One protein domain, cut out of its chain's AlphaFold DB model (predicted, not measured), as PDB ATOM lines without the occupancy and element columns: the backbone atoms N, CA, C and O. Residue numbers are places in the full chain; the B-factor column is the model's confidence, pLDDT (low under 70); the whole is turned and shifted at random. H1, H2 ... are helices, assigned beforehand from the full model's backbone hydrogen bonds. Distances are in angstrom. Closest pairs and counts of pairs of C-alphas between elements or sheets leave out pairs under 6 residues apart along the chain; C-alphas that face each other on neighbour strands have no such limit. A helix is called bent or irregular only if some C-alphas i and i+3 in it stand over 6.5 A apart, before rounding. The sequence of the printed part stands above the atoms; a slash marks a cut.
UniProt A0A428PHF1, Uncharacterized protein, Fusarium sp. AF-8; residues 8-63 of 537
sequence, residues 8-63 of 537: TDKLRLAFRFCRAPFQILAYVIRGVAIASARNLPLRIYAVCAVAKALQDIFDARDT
ATOM      1  N   THR A   8       6.881  -9.461  40.113       82.69
ATOM      2  CA  THR A   8       8.162  -8.839  39.756       82.69
ATOM      3  C   THR A   8       8.384  -8.755  38.247       82.69
ATOM      4  O   THR A   8       8.858  -7.725  37.772       82.69
ATOM      5  N   ASP A   9       7.982  -9.777  37.482       80.56
ATOM      6  CA  ASP A   9       8.078  -9.752  36.014       80.56
ATOM      7  C   ASP A   9       7.143  -8.679  35.426       80.56
ATOM      8  O   ASP A   9       7.544  -7.908  34.558       80.56
ATOM      9  N   LYS A  10       5.922  -8.539  35.964       84.25
ATOM     10  CA  LYS A  10       4.959  -7.504  35.534       84.25
ATOM     11  C   LYS A  10       5.451  -6.082  35.810       84.25
ATOM     12  O   LYS A  10       5.279  -5.201  34.973       84.25
ATOM     13  N   LEU A  11       6.080  -5.858  36.965       86.94
ATOM     14  CA  LEU A  11       6.691  -4.571  37.319       86.94
ATOM     15  C   LEU A  11       7.870  -4.225  36.396       86.94
ATOM     16  O   LEU A  11       7.975  -3.090  35.933       86.94
ATOM     17  N   ARG A  12       8.725  -5.205  36.073       85.62
ATOM     18  CA  ARG A  12       9.835  -5.035  35.121       85.62
ATOM     19  C   ARG A  12       9.331  -4.706  33.717       85.62
ATOM     20  O   ARG A  12       9.839  -3.780  33.087       85.62
ATOM     21  N   LEU A  13       8.307  -5.423  33.259       85.69
ATOM     22  CA  LEU A  13       7.674  -5.193  31.967       85.69
ATOM     23  C   LEU A  13       7.060  -3.784  31.886       85.69
ATOM     24  O   LEU A  13       7.288  -3.070  30.914       85.69
ATOM     25  N   ALA A  14       6.362  -3.334  32.936       87.31
ATOM     26  CA  ALA A  14       5.803  -1.981  33.009       87.31
ATOM     27  C   ALA A  14       6.885  -0.889  32.912       87.31
ATOM     28  O   ALA A  14       6.706   0.109  32.210       87.31
ATOM     29  N   PHE A  15       8.037  -1.092  33.558       87.38
ATOM     30  CA  PHE A  15       9.171  -0.176  33.449       87.38
ATOM     31  C   PHE A  15       9.760  -0.141  32.027       87.38
ATOM     32  O   PHE A  15      10.034   0.938  31.496       87.38
ATOM     33  N   ARG A  16       9.895  -1.304  31.373       86.31
ATOM     34  CA  ARG A  16      10.335  -1.407  29.969       86.31
ATOM     35  C   ARG A  16       9.379  -0.680  29.016       86.31
ATOM     36  O   ARG A  16       9.842   0.086  28.174       86.31
ATOM     37  N   PHE A  17       8.065  -0.803  29.218       86.62
ATOM     38  CA  PHE A  17       7.062  -0.036  28.467       86.62
ATOM     39  C   PHE A  17       7.206   1.477  28.641       86.62
ATOM     40  O   PHE A  17       7.092   2.208  27.663       86.62
ATOM     41  N   CYS A  18       7.507   1.960  29.849       87.00
ATOM     42  CA  CYS A  18       7.709   3.393  30.086       87.00
ATOM     43  C   CYS A  18       8.954   3.936  29.364       87.00
ATOM     44  O   CYS A  18       8.977   5.088  28.936       87.00
ATOM     45  N   ARG A  19       9.989   3.104  29.201       82.81
ATOM     46  CA  ARG A  19      11.226   3.457  28.490       82.81
ATOM     47  C   ARG A  19      11.092   3.347  26.965       82.81
ATOM     48  O   ARG A  19      11.836   4.014  26.242       82.81
ATOM     49  N   ALA A  20      10.148   2.542  26.479       84.69
ATOM     50  CA  ALA A  20      10.019   2.211  25.066       84.69
ATOM     51  C   ALA A  20       9.900   3.426  24.126       84.69
ATOM     52  O   ALA A  20      10.663   3.483  23.158       84.69
ATOM     53  N   PRO A  21       9.048   4.437  24.399       87.88
ATOM     54  CA  PRO A  21       8.888   5.582  23.503       87.88
ATOM     55  C   PRO A  21      10.182   6.379  23.309       87.88
ATOM     56  O   PRO A  21      10.494   6.787  22.194       87.88
ATOM     57  N   PHE A  22      10.971   6.550  24.373       88.94
ATOM     58  CA  PHE A  22      12.227   7.303  24.322       88.94
ATOM     59  C   PHE A  22      13.298   6.575  23.507       88.94
ATOM     60  O   PHE A  22      14.023   7.195  22.728       88.94
ATOM     61  N   GLN A  23      13.380   5.252  23.649       84.88
ATOM     62  CA  GLN A  23      14.353   4.436  22.926       84.88
ATOM     63  C   GLN A  23      13.965   4.259  21.451       84.88
ATOM     64  O   GLN A  23      14.831   4.370  20.582       84.88
ATOM     65  N   ILE A  24      12.671   4.094  21.150       87.50
ATOM     66  CA  ILE A  24      12.148   4.124  19.777       87.50
ATOM     67  C   ILE A  24      12.472   5.469  19.119       87.50
ATOM     68  O   ILE A  24      13.018   5.492  18.018       87.50
ATOM     69  N   LEU A  25      12.201   6.586  19.802       89.50
ATOM     70  CA  LEU A  25      12.477   7.921  19.278       89.50
ATOM     71  C   LEU A  25      13.969   8.116  18.969       89.50
ATOM     72  O   LEU A  25      14.313   8.578  17.884       89.50
ATOM     73  N   ALA A  26      14.861   7.699  19.873       89.31
ATOM     74  CA  ALA A  26      16.306   7.770  19.656       89.31
ATOM     75  C   ALA A  26      16.760   6.949  18.432       89.31
ATOM     76  O   ALA A  26      17.550   7.430  17.614       89.31
ATOM     77  N   TYR A  27      16.237   5.729  18.267       87.31
ATOM     78  CA  TYR A  27      16.553   4.879  17.119       87.31
ATOM     79  C   TYR A  27      15.994   5.416  15.805       87.31
ATOM     80  O   TYR A  27      16.688   5.353  14.791       87.31
ATOM     81  N   VAL A  28      14.780   5.971  15.809       88.88
ATOM     82  CA  VAL A  28      14.173   6.579  14.618       88.88
ATOM     83  C   VAL A  28      14.952   7.820  14.197       88.88
ATOM     84  O   VAL A  28      15.300   7.927  13.024       88.88
ATOM     85  N   ILE A  29      15.317   8.708  15.130       90.31
ATOM     86  CA  ILE A  29      16.148   9.890  14.835       90.31
ATOM     87  C   ILE A  29      17.476   9.460  14.199       90.31
ATOM     88  O   ILE A  29      17.858   9.973  13.147       90.31
ATOM     89  N   ARG A  30      18.154   8.465  14.788       87.19
ATOM     90  CA  ARG A  30      19.410   7.927  14.247       87.19
ATOM     91  C   ARG A  30      19.221   7.287  12.868       87.19
ATOM     92  O   ARG A  30      20.029   7.524  11.974       87.19
ATOM     93  N   GLY A  31      18.177   6.480  12.691       85.38
ATOM     94  CA  GLY A  31      17.875   5.787  11.439       85.38
ATOM     95  C   GLY A  31      17.543   6.751  10.302       85.38
ATOM     96  O   GLY A  31      18.078   6.606   9.205       85.38
ATOM     97  N   VAL A  32      16.734   7.776  10.580       86.38
ATOM     98  CA  VAL A  32      16.386   8.845   9.632       86.38
ATOM     99  C   VAL A  32      17.616   9.671   9.263       86.38
ATOM    100  O   VAL A  32      17.826   9.925   8.081       86.38
ATOM    101  N   ALA A  33      18.471  10.027  10.227       87.06
ATOM    102  CA  ALA A  33      19.712  10.753   9.949       87.06
ATOM    103  C   ALA A  33      20.657   9.956   9.028       87.06
ATOM    104  O   ALA A  33      21.175  10.504   8.057       87.06
ATOM    105  N   ILE A  34      20.839   8.652   9.281       84.88
ATOM    106  CA  ILE A  34      21.666   7.768   8.440       84.88
ATOM    107  C   ILE A  34      21.064   7.615   7.041       84.88
ATOM    108  O   ILE A  34      21.785   7.713   6.049       84.88
ATOM    109  N   ALA A  35      19.757   7.370   6.955       87.75
ATOM    110  CA  ALA A  35      19.077   7.176   5.682       87.75
ATOM    111  C   ALA A  35      19.078   8.457   4.837       87.75
ATOM    112  O   ALA A  35      19.371   8.394   3.645       87.75
ATOM    113  N   SER A  36      18.860   9.621   5.457       86.38
ATOM    114  CA  SER A  36      18.941  10.922   4.787       86.38
ATOM    115  C   SER A  36      20.362  11.244   4.322       86.38
ATOM    116  O   SER A  36      20.533  11.725   3.209       86.38
ATOM    117  N   ALA A  37      21.388  10.953   5.128       89.75
ATOM    118  CA  ALA A  37      22.785  11.187   4.751       89.75
ATOM    119  C   ALA A  37      23.270  10.276   3.607       89.75
ATOM    120  O   ALA A  37      24.295  10.557   2.990       89.75
ATOM    121  N   ARG A  38      22.560   9.172   3.337       87.94
ATOM    122  CA  ARG A  38      22.938   8.148   2.351       87.94
ATOM    123  C   ARG A  38      21.940   7.995   1.198       87.94
ATOM    124  O   ARG A  38      22.076   7.052   0.429       87.94
ATOM    125  N   ASN A  39      20.954   8.889   1.073       88.75
ATOM    126  CA  ASN A  39      19.880   8.813   0.069       88.75
ATOM    127  C   ASN A  39      19.142   7.454   0.046       88.75
ATOM    128  O   ASN A  39      18.857   6.906  -1.017       88.75
ATOM    129  N   LEU A  40      18.832   6.897   1.221       85.12
ATOM    130  CA  LEU A  40      18.130   5.615   1.365       85.12
ATOM    131  C   LEU A  40      16.636   5.806   1.699       85.12
ATOM    132  O   LEU A  40      16.265   6.822   2.292       85.12
ATOM    133  N   PRO A  41      15.758   4.824   1.397       88.12
ATOM    134  CA  PRO A  41      14.324   4.929   1.681       88.12
ATOM    135  C   PRO A  41      14.019   5.090   3.182       88.12
ATOM    136  O   PRO A  41      14.137   4.142   3.962       88.12
ATOM    137  N   LEU A  42      13.551   6.278   3.588       86.06
ATOM    138  CA  LEU A  42      13.286   6.626   4.993       86.06
ATOM    139  C   LEU A  42      12.274   5.692   5.675       86.06
ATOM    140  O   LEU A  42      12.440   5.345   6.843       86.06
ATOM    141  N   ARG A  43      11.244   5.252   4.941       84.56
ATOM    142  CA  ARG A  43      10.182   4.379   5.467       84.56
ATOM    143  C   ARG A  43      10.735   3.060   6.006       84.56
ATOM    144  O   ARG A  43      10.338   2.634   7.083       84.56
ATOM    145  N   ILE A  44      11.654   2.431   5.274       81.06
ATOM    146  CA  ILE A  44      12.223   1.129   5.651       81.06
ATOM    147  C   ILE A  44      13.085   1.292   6.904       81.06
ATOM    148  O   ILE A  44      12.932   0.540   7.860       81.06
ATOM    149  N   TYR A  45      13.919   2.333   6.945       80.00
ATOM    150  CA  TYR A  45      14.784   2.606   8.092       80.00
ATOM    151  C   TYR A  45      14.005   2.998   9.349       80.00
ATOM    152  O   TYR A  45      14.384   2.583  10.441       80.00
ATOM    153  N   ALA A  46      12.898   3.732   9.211       79.88
ATOM    154  CA  ALA A  46      11.996   4.011  10.325       79.88
ATOM    155  C   ALA A  46      11.376   2.715  10.877       79.88
ATOM    156  O   ALA A  46      11.413   2.493  12.084       79.88
ATOM    157  N   VAL A  47      10.889   1.816  10.012       81.44
ATOM    158  CA  VAL A  47      10.338   0.512  10.428       81.44
ATOM    159  C   VAL A  47      11.402  -0.358  11.107       81.44
ATOM    160  O   VAL A  47      11.154  -0.888  12.188       81.44
ATOM    161  N   CYS A  48      12.608  -0.457  10.538       79.12
ATOM    162  CA  CYS A  48      13.718  -1.197  11.143       79.12
ATOM    163  C   CYS A  48      14.156  -0.599  12.485       79.12
ATOM    164  O   CYS A  48      14.495  -1.345  13.399       79.12
ATOM    165  N   ALA A  49      14.137   0.728  12.626       78.81
ATOM    166  CA  ALA A  49      14.460   1.407  13.876       78.81
ATOM    167  C   ALA A  49      13.441   1.093  14.979       78.81
ATOM    168  O   ALA A  49      13.844   0.818  16.107       78.81
ATOM    169  N   VAL A  50      12.143   1.067  14.652       81.12
ATOM    170  CA  VAL A  50      11.101   0.630  15.594       81.12
ATOM    171  C   VAL A  50      11.284  -0.846  15.952       81.12
ATOM    172  O   VAL A  50      11.302  -1.178  17.132       81.12
ATOM    173  N   ALA A  51      11.483  -1.725  14.965       79.19
ATOM    174  CA  ALA A  51      11.674  -3.157  15.205       79.19
ATOM    175  C   ALA A  51      12.904  -3.438  16.088       79.19
ATOM    176  O   ALA A  51      12.807  -4.180  17.063       79.19
ATOM    177  N   LYS A  52      14.034  -2.781  15.800       79.88
ATOM    178  CA  LYS A  52      15.261  -2.868  16.599       79.88
ATOM    179  C   LYS A  52      15.047  -2.347  18.017       79.88
ATOM    180  O   LYS A  52      15.472  -2.987  18.969       79.88
ATOM    181  N   ALA A  53      14.377  -1.204  18.165       80.69
ATOM    182  CA  ALA A  53      14.074  -0.661  19.480       80.69
ATOM    183  C   ALA A  53      13.256  -1.660  20.304       80.69
ATOM    184  O   ALA A  53      13.620  -1.938  21.440       80.69
ATOM    185  N   LEU A  54      12.200  -2.237  19.726       75.94
ATOM    186  CA  LEU A  54      11.357  -3.224  20.402       75.94
ATOM    187  C   LEU A  54      12.143  -4.481  20.809       75.94
ATOM    188  O   LEU A  54      11.981  -4.931  21.940       75.94
ATOM    189  N   GLN A  55      13.031  -4.986  19.945       76.00
ATOM    190  CA  GLN A  55      13.915  -6.123  20.248       76.00
ATOM    191  C   GLN A  55      14.947  -5.819  21.347       76.00
ATOM    192  O   GLN A  55      15.329  -6.717  22.090       76.00
ATOM    193  N   ASP A  56      15.389  -4.565  21.470       79.44
ATOM    194  CA  ASP A  56      16.315  -4.147  22.530       79.44
ATOM    195  C   ASP A  56      15.597  -3.856  23.864       79.44
ATOM    196  O   ASP A  56      16.214  -3.903  24.930       79.44
ATOM    197  N   ILE A  57      14.312  -3.484  23.817       83.19
ATOM    198  CA  ILE A  57      13.511  -3.135  25.001       83.19
ATOM    199  C   ILE A  57      12.946  -4.389  25.670       83.19
ATOM    200  O   ILE A  57      13.004  -4.500  26.899       83.19
ATOM    201  N   PHE A  58      12.371  -5.294  24.876       81.69
ATOM    202  CA  PHE A  58      11.699  -6.496  25.353       81.69
ATOM    203  C   PHE A  58      12.595  -7.706  25.135       81.69
ATOM    204  O   PHE A  58      13.048  -7.967  24.024       81.69
ATOM    205  N   ASP A  59      12.836  -8.460  26.204       72.50
ATOM    206  CA  ASP A  59      13.518  -9.741  26.060       72.50
ATOM    207  C   ASP A  59      12.572 -10.807  25.481       72.50
ATOM    208  O   ASP A  59      11.375 -10.589  25.261       72.50
ATOM    209  N   ALA A  60      13.131 -11.984  25.207       64.75
ATOM    210  CA  ALA A  60      12.398 -13.122  24.671       64.75
ATOM    211  C   ALA A  60      11.154 -13.472  25.506       64.75
ATOM    212  O   ALA A  60      10.089 -13.755  24.961       64.75
ATOM    213  N   ARG A  61      11.267 -13.398  26.837       68.81
ATOM    214  CA  ARG A  61      10.198 -13.779  27.761       68.81
ATOM    215  C   ARG A  61       9.077 -12.741  27.789       68.81
ATOM    216  O   ARG A  61       7.907 -13.117  27.815       68.81
ATOM    217  N   ASP A  62       9.419 -11.456  27.752       74.31
ATOM    218  CA  ASP A  62       8.452 -10.365  27.606       74.31
ATOM    219  C   ASP A  62       7.689 -10.465  26.286       74.31
ATOM    220  O   ASP A  62       6.465 -10.342  26.254       74.31
ATOM    221  N   THR A  63       8.409 -10.737  25.199       70.94
ATOM    222  CA  THR A  63       7.835 -10.852  23.855       70.94
ATOM    223  C   THR A  63       6.889 -12.049  23.760       70.94
ATOM    224  O   THR A  63       5.775 -11.914  23.261       70.94
TER     225      THR A  63
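What this domain is: This is residues 8 to 63 of the 537 residues of an uncharacterized protein of Fusarium sp. AF-8 (UniProt A0A428PHF1). A long bent helix, H1, folds back through a tight turn into a shorter helix, H2, so that H2 packs along the second arm of H1 as a helical hairpin, while the first arm of H1 extends past the end of H2. A helix of four residues, H3, sits near that first arm, after H2. The printed part has 56 residues with three named helices in the order H1, H2, H3 and no named strand, and its class is all helix. The whole is loose, with a radius of gyration of the C-alphas of 13.2 A, and its outline is a rod of 45 by 18 by 11 A.

How they stand to each other: H1, residues 8 to 37, was assigned as one helix by its hydrogen bonds but is bent, with C-alphas 18 and 21 7.0 A apart. Its arms H1a, residues 8 to 18, and H1b, residues 21 to 37, stand at a steep tilt of 43 degrees. H1b and H2, residues 42 to 57, form a helical hairpin and touch, their closest C-alphas, those of Ile 24 and Ala 53, being 5.2 A apart. They run opposite ways at a shallow tilt of 34.9 degrees, only just short of steep. H1a and H2 are close but not clearly touching, with the closest C-alphas, those of Arg 16 and Ile 57, 6.1 A apart. H1a is also close to but not clearly touching H3, residues 60 to 63, where the closest C-alphas, those of Leu 13 and Asp 62, are 6.8 A apart. H3 is apart from H1b and from H2. In H1a, H1b and H2 every O i to N i+4 pair is within hydrogen-bond range, and H3 is too short for such a pair.

Where its parts are: H1a measures 15.6 A from its first to its last C-alpha and begins at C-alpha 8, (8.162, -8.839, 39.756). H1b measures 24.0 A and ends at C-alpha 37, (22.785, 11.187, 4.751). H2 measures 22.3 A, and H3, 5.2 A long, ends at C-alpha 63, (7.835, -10.852, 23.855).

The domain as a whole: The two C-alphas farthest apart, those of Thr 8 and Asn 39, are 45.0 A apart. The printed part has no cut, and the links H1 to H2 and H2 to H3 are tight. The mean pLDDT of the printed part is 83.3, and residues 60 to 61 are under 70.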